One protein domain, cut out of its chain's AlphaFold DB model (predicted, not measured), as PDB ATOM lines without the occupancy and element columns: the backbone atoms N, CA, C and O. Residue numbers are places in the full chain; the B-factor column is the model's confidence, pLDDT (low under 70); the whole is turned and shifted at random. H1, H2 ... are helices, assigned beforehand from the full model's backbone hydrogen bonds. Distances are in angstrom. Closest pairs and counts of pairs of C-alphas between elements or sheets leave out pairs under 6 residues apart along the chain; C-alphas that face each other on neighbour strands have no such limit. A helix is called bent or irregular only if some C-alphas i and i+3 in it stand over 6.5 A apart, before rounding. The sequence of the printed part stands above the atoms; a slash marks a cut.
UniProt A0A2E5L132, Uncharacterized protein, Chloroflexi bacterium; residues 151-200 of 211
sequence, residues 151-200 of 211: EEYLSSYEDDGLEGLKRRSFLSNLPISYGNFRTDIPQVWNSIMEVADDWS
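AT A GLANCE: This is residues 151 to 200 of the 211 residues of an uncharacterized protein of Chloroflexi bacterium (UniProt A0A2E5L132). One long kinked helix, H3, makes most of the length of a rod-like shape: its first part packs on the four-residue helix H2 in a small head, and residues 182 to 200, of which 182 to 198 belong to H3, stick out from that head as a free arm. The four-residue helix H1 lies at the far end of the head from the arm and touches no helix. The printed part has 50 residues with three named helices, in the order H1, H2, H3 along the chain, and no named strand; the class is all helix. The whole is extended, with a radius of gyration of the C-alphas of 15.2 A, and the C-alphas span 50 by 17 by 16 A.

IN THESE COORDINATES: The printed part begins with H1, residues 151 to 154, 4.9 A from first to last C-alpha; C-alpha 151 is at (127.581, 117.135, 115.239). After a short link of 6 residues comes H2, residues 161 to 164, 5.6 A long, with C-alpha 161 at (128.576, 99.700, 110.167). A tight link of 5 residues joins it to H3, residues 170 to 198, 37.9 A long, which ends with C-alpha 198 at (126.182, 77.408, 90.221). H3 has a kink of 44 degrees near residue 181. H3 is irregular, but only just: C-alphas 172 and 175 are 6.9 A apart.

HOW THE PARTS SIT: H1 is apart from H2. H1 is also apart from H3. H2 and H3 touch, with 5 pairs of C-alphas within 8 A; the closest C-alphas of the two are those of Gly 161 and Ser 177, 5.0 A apart. H3 touches H2 with residues 173 to 180 alone, and the centres of the two helices are 14.5 A apart. In H3, 21 of 25 O i to N i+4 pairs are within hydrogen-bond range. H1 and H2 are too short for such a pair, and each has one O i to N i+3 pair, which is within range.

THE WHOLE: The two C-alphas farthest apart are those of Glu 152 and Ser 200, at 51.0 A. Residues 182 to 200 stand free; the body without them has 31 residues, spans 24 by 14 by 14 A and has a radius of gyration of 8.5 A. The printed part has no cut, and neither of its two links is long. The mean pLDDT of the printed part is 76.7, and the model's confidence is low, under 70, at residues 151 to 160, with a mean of 51 in H1.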
ATOM      1  N   GLU A 151     127.616 116.924 116.695       52.19
ATOM      2  CA  GLU A 151     127.581 117.135 115.239       52.19
ATOM      3  C   GLU A 151     128.958 117.290 114.556       52.19
ATOM      4  O   GLU A 151     129.133 116.818 113.431       52.19
ATOM      5  N   GLU A 152     129.959 117.894 115.207       47.78
ATOM      6  CA  GLU A 152     131.296 118.098 114.621       47.78
ATOM      7  C   GLU A 152     132.130 116.801 114.632       47.78
ATOM      8  O   GLU A 152     132.907 116.546 113.715       47.78
ATOM      9  N   TYR A 153     131.887 115.905 115.599       50.66
ATOM     10  CA  TYR A 153     132.463 114.550 115.607       50.66
ATOM     11  C   TYR A 153     131.713 113.566 114.692       50.66
ATOM     12  O   TYR A 153     132.325 112.640 114.155       50.66
ATOM     13  N   LEU A 154     130.397 113.742 114.516       51.38
ATOM     14  CA  LEU A 154     129.555 112.868 113.691       51.38
ATOM     15  C   LEU A 154     129.718 113.104 112.181       51.38
ATOM     16  O   LEU A 154     129.479 112.179 111.410       51.38
ATOM     17  N   SER A 155     130.132 114.301 111.753       48.62
ATOM     18  CA  SER A 155     130.226 114.673 110.330       48.62
ATOM     19  C   SER A 155     131.528 114.251 109.630       48.62
ATOM     20  O   SER A 155     131.624 114.352 108.410       48.62
ATOM     21  N   SER A 156     132.529 113.763 110.376       47.66
ATOM     22  CA  SER A 156     133.916 113.648 109.895       47.66
ATOM     23  C   SER A 156     134.371 112.245 109.456       47.66
ATOM     24  O   SER A 156     135.516 112.117 109.023       47.66
ATOM     25  N   TYR A 157     133.570 111.181 109.577       53.28
ATOM     26  CA  TYR A 157     134.085 109.819 109.357       53.28
ATOM     27  C   TYR A 157     133.207 108.950 108.450       53.28
ATOM     28  O   TYR A 157     132.076 108.627 108.802       53.28
ATOM     29  N   GLU A 158     133.824 108.489 107.354       59.03
ATOM     30  CA  GLU A 158     133.423 107.386 106.452       59.03
ATOM     31  C   GLU A 158     133.351 106.005 107.146       59.03
ATOM     32  O   GLU A 158     133.160 104.982 106.492       59.03
ATOM     33  N   ASP A 159     133.536 105.933 108.469       62.31
ATOM     34  CA  ASP A 159     133.496 104.666 109.200       62.31
ATOM     35  C   ASP A 159     132.040 104.173 109.272       62.31
ATOM     36  O   ASP A 159     131.245 104.671 110.072       62.31
ATOM     37  N   ASP A 160     131.687 103.188 108.449       65.88
ATOM     38  CA  ASP A 160     130.351 102.592 108.363       65.88
ATOM     39  C   ASP A 160     130.177 101.338 109.243       65.88
ATOM     40  O   ASP A 160     131.129 100.706 109.708       65.88
ATOM     41  N   GLY A 161     128.919 100.964 109.506       75.50
ATOM     42  CA  GLY A 161     128.576  99.700 110.167       75.50
ATOM     43  C   GLY A 161     129.186  99.529 111.565       75.50
ATOM     44  O   GLY A 161     129.083 100.413 112.417       75.50
ATOM     45  N   LEU A 162     129.787  98.364 111.842       78.56
ATOM     46  CA  LEU A 162     130.343  98.034 113.165       78.56
ATOM     47  C   LEU A 162     131.533  98.931 113.549       78.56
ATOM     48  O   LEU A 162     131.723  99.215 114.731       78.56
ATOM     49  N   GLU A 163     132.302  99.404 112.567       82.88
ATOM     50  CA  GLU A 163     133.469 100.259 112.803       82.88
ATOM     51  C   GLU A 163     133.051 101.617 113.378       82.88
ATOM     52  O   GLU A 163     133.675 102.124 114.314       82.88
ATOM     53  N   GLY A 164     131.894 102.126 112.941       80.06
ATOM     54  CA  GLY A 164     131.272 103.317 113.511       80.06
ATOM     55  C   GLY A 164     131.066 103.222 115.028       80.06
ATOM     56  O   GLY A 164     131.255 104.204 115.750       80.06
ATOM     57  N   LEU A 165     130.782 102.035 115.574       83.12
ATOM     58  CA  LEU A 165     130.579 101.857 117.019       83.12
ATOM     59  C   LEU A 165     131.841 102.095 117.864       83.12
ATOM     60  O   LEU A 165     131.746 102.185 119.088       83.12
ATOM     61  N   LYS A 166     133.031 102.207 117.265       83.19
ATOM     62  CA  LYS A 166     134.238 102.614 118.002       83.19
ATOM     63  C   LYS A 166     134.186 104.077 118.440       83.19
ATOM     64  O   LYS A 166     134.831 104.438 119.425       83.19
ATOM     65  N   ARG A 167     133.426 104.908 117.721       77.25
ATOM     66  CA  ARG A 167     133.388 106.368 117.896       77.25
ATOM     67  C   ARG A 167     132.011 106.896 118.299       77.25
ATOM     68  O   ARG A 167     131.944 107.892 119.009       77.25
ATOM     69  N   ARG A 168     130.930 106.229 117.886       80.12
ATOM     70  CA  ARG A 168     129.540 106.654 118.126       80.12
ATOM     71  C   ARG A 168     128.722 105.589 118.854       80.12
ATOM     72  O   ARG A 168     129.066 104.409 118.866       80.12
ATOM     73  N   SER A 169     127.630 106.017 119.485       85.19
ATOM     74  CA  SER A 169     126.712 105.105 120.176       85.19
ATOM     75  C   SER A 169     125.979 104.197 119.186       85.19
ATOM     76  O   SER A 169     125.799 104.554 118.017       85.19
ATOM     77  N   PHE A 170     125.497 103.046 119.662       85.00
ATOM     78  CA  PHE A 170     124.692 102.145 118.833       85.00
ATOM     79  C   PHE A 170     123.466 102.837 118.224       85.00
ATOM     80  O   PHE A 170     123.213 102.695 117.031       85.00
ATOM     81  N   LEU A 171     122.756 103.653 119.009       84.50
ATOM     82  CA  LEU A 171     121.540 104.340 118.564       84.50
ATOM     83  C   LEU A 171     121.815 105.358 117.453       84.50
ATOM     84  O   LEU A 171     121.069 105.416 116.483       84.50
ATOM     85  N   SER A 172     122.913 106.111 117.555       81.69
ATOM     86  CA  SER A 172     123.337 107.039 116.497       81.69
ATOM     87  C   SER A 172     123.844 106.325 115.240       81.69
ATOM     88  O   SER A 172     123.755 106.864 114.144       81.69
ATOM     89  N   ASN A 173     124.377 105.110 115.381       83.69
ATOM     90  CA  ASN A 173     124.914 104.332 114.266       83.69
ATOM     91  C   ASN A 173     123.833 103.574 113.476       83.69
ATOM     92  O   ASN A 173     124.051 103.196 112.324       83.69
ATOM     93  N   LEU A 174     122.679 103.323 114.100       84.38
ATOM     94  CA  LEU A 174     121.623 102.469 113.563       84.38
ATOM     95  C   LEU A 174     121.007 102.998 112.254       84.38
ATOM     96  O   LEU A 174     120.892 102.198 111.328       84.38
ATOM     97  N   PRO A 175     120.661 104.295 112.104       83.81
ATOM     98  CA  PRO A 175     120.094 104.804 110.853       83.81
ATOM     99  C   PRO A 175     121.051 104.663 109.664       83.81
ATOM    100  O   PRO A 175     120.628 104.238 108.593       83.81
ATOM    101  N   ILE A 176     122.340 104.959 109.876       81.56
ATOM    102  CA  ILE A 176     123.395 104.843 108.856       81.56
ATOM    103  C   ILE A 176     123.569 103.372 108.467       81.56
ATOM    104  O   ILE A 176     123.468 103.011 107.299       81.56
ATOM    105  N   SER A 177     123.719 102.499 109.467       82.62
ATOM    106  CA  SER A 177     123.886 101.058 109.243       82.62
ATOM    107  C   SER A 177     122.684 100.438 108.528       82.62
ATOM    108  O   SER A 177     122.855  99.568 107.681       82.62
ATOM    109  N   TYR A 178     121.463 100.880 108.845       82.94
ATOM    110  CA  TYR A 178     120.246 100.409 108.183       82.94
ATOM    111  C   TYR A 178     120.136 100.909 106.737       82.94
ATOM    112  O   TYR A 178     119.709 100.154 105.864       82.94
ATOM    113  N   GLY A 179     120.540 102.157 106.479       82.38
ATOM    114  CA  GLY A 179     120.639 102.710 105.128       82.38
ATOM    115  C   GLY A 179     121.557 101.864 104.249       82.38
ATOM    116  O   GLY A 179     121.110 101.367 103.215       82.38
ATOM    117  N   ASN A 180     122.775 101.613 104.726       81.88
ATOM    118  CA  ASN A 180     123.773 100.810 104.017       81.88
ATOM    119  C   ASN A 180     123.319  99.353 103.850       81.88
ATOM    120  O   ASN A 180     123.384  98.780 102.770       81.88
ATOM    121  N   PHE A 181     122.739  98.753 104.892       82.62
ATOM    122  CA  PHE A 181     122.178  97.407 104.783       82.62
ATOM    123  C   PHE A 181     121.124  97.315 103.670       82.62
ATOM    124  O   PHE A 181     121.121  96.371 102.882       82.62
ATOM    125  N   ARG A 182     120.244  98.315 103.560       85.50
ATOM    126  CA  ARG A 182     119.208  98.342 102.523       85.50
ATOM    127  C   ARG A 182     119.783  98.514 101.115       85.50
ATOM    128  O   ARG A 182     119.192  97.978 100.179       85.50
ATOM    129  N   THR A 183     120.889  99.243 100.952       85.12
ATOM    130  CA  THR A 183     121.569  99.385  99.653       85.12
ATOM    131  C   THR A 183     122.334  98.128  99.257       85.12
ATOM    132  O   THR A 183     122.391  97.814  98.070       85.12
ATOM    133  N   ASP A 184     122.845  97.382 100.236       83.62
ATOM    134  CA  ASP A 184     123.731  96.240 100.001       83.62
ATOM    135  C   ASP A 184     122.962  94.918  99.844       83.62
ATOM    136  O   ASP A 184     123.414  94.021  99.127       83.62
ATOM    137  N   ILE A 185     121.767  94.793 100.449       86.62
ATOM    138  CA  ILE A 185     120.909  93.596 100.339       86.62
ATOM    139  C   ILE A 185     120.736  93.122  98.890       86.62
ATOM    140  O   ILE A 185     120.911  91.927  98.661       86.62
ATOM    141  N   PRO A 186     120.395  93.975  97.903       88.44
ATOM    142  CA  PRO A 186     120.203  93.518  96.532       88.44
ATOM    143  C   PRO A 186     121.459  92.874  95.939       88.44
ATOM    144  O   PRO A 186     121.355  91.861  95.256       88.44
ATOM    145  N   GLN A 187     122.648  93.419  96.221       88.12
ATOM    146  CA  GLN A 187     123.908  92.848  95.735       88.12
ATOM    147  C   GLN A 187     124.220  91.510  96.405       88.12
ATOM    148  O   GLN A 187     124.551  90.550  95.716       88.12
ATOM    149  N   VAL A 188     124.067  91.429  97.729       84.44
ATOM    150  CA  VAL A 188     124.261  90.181  98.483       84.44
ATOM    151  C   VAL A 188     123.256  89.113  98.045       84.44
ATOM    152  O   VAL A 188     123.605  87.950  97.886       84.44
ATOM    153  N   TRP A 189     122.004  89.499  97.806       86.12
ATOM    154  CA  TRP A 189     120.979  88.591  97.306       86.12
ATOM    155  C   TRP A 189     121.329  88.058  95.916       86.12
ATOM    156  O   TRP A 189     121.227  86.858  95.675       86.12
ATOM    157  N   ASN A 190     121.791  88.932  95.021       86.62
ATOM    158  CA  ASN A 190     122.201  88.538  93.677       86.62
ATOM    159  C   ASN A 190     123.416  87.600  93.699       86.62
ATOM    160  O   ASN A 190     123.408  86.611  92.976       86.62
ATOM    161  N   SER A 191     124.410  87.846  94.558       86.25
ATOM    162  CA  SER A 191     125.574  86.958  94.676       86.25
ATOM    163  C   SER A 191     125.213  85.599  95.279       86.25
ATOM    164  O   SER A 191     125.691  84.571  94.808       86.25
ATOM    165  N   ILE A 192     124.315  85.558  96.270       81.06
ATOM    166  CA  ILE A 192     123.793  84.296  96.815       81.06
ATOM    167  C   ILE A 192     123.032  83.524  95.738       81.06
ATOM    168  O   ILE A 192     123.195  82.312  95.642       81.06
ATOM    169  N   MET A 193     122.221  84.205  94.925       84.69
ATOM    170  CA  MET A 193     121.495  83.571  93.823       84.69
ATOM    171  C   MET A 193     122.434  83.037  92.742       84.69
ATOM    172  O   MET A 193     122.207  81.940  92.247       84.69
ATOM    173  N   GLU A 194     123.505  83.759  92.419       84.38
ATOM    174  CA  GLU A 194     124.531  83.311  91.475       84.38
ATOM    175  C   GLU A 194     125.262  82.059  91.988       84.38
ATOM    176  O   GLU A 194     125.354  81.056  91.284       84.38
ATOM    177  N   VAL A 195     125.678  82.058  93.260       81.19
ATOM    178  CA  VAL A 195     126.289  80.882  93.902       81.19
ATOM    179  C   VAL A 195     125.301  79.714  93.985       81.19
ATOM    180  O   VAL A 195     125.671  78.568  93.735       81.19
ATOM    181  N   ALA A 196     124.038  79.972  94.326       79.81
ATOM    182  CA  ALA A 196     123.011  78.937  94.395       79.81
ATOM    183  C   ALA A 196     122.702  78.339  93.013       79.81
ATOM    184  O   ALA A 196     122.476  77.131  92.910       79.81
ATOM    185  N   ASP A 197     122.728  79.153  91.956       78.88
ATOM    186  CA  ASP A 197     122.565  78.701  90.574       78.88
ATOM    187  C   ASP A 197     123.754  77.846  90.107       78.88
ATOM    188  O   ASP A 197     123.560  76.806  89.472       78.88
ATOM    189  N   ASP A 198     124.979  78.203  90.496       75.62
ATOM    190  CA  ASP A 198     126.182  77.408  90.221       75.62
ATOM    191  C   ASP A 198     126.193  76.048  90.931       75.62
ATOM    192  O   ASP A 198     126.716  75.066  90.399       75.62
ATOM    193  N   TRP A 199     125.560  75.958  92.100       70.12
ATOM    194  CA  TRP A 199     125.362  74.704  92.833       70.12
ATOM    195  C   TRP A 199     124.068  73.982  92.447       70.12
ATOM    196  O   TRP A 199     123.748  72.930  93.011       70.12
ATOM    197  N   SER A 200     123.315  74.511  91.478       77.19
ATOM    198  CA  SER A 200     122.086  73.872  91.038       77.19
ATOM    199  C   SER A 200     122.392  72.511  90.407       77.19
ATOM    200  O   SER A 200     123.259  72.336  89.545       77.19
TER     201      SER A 200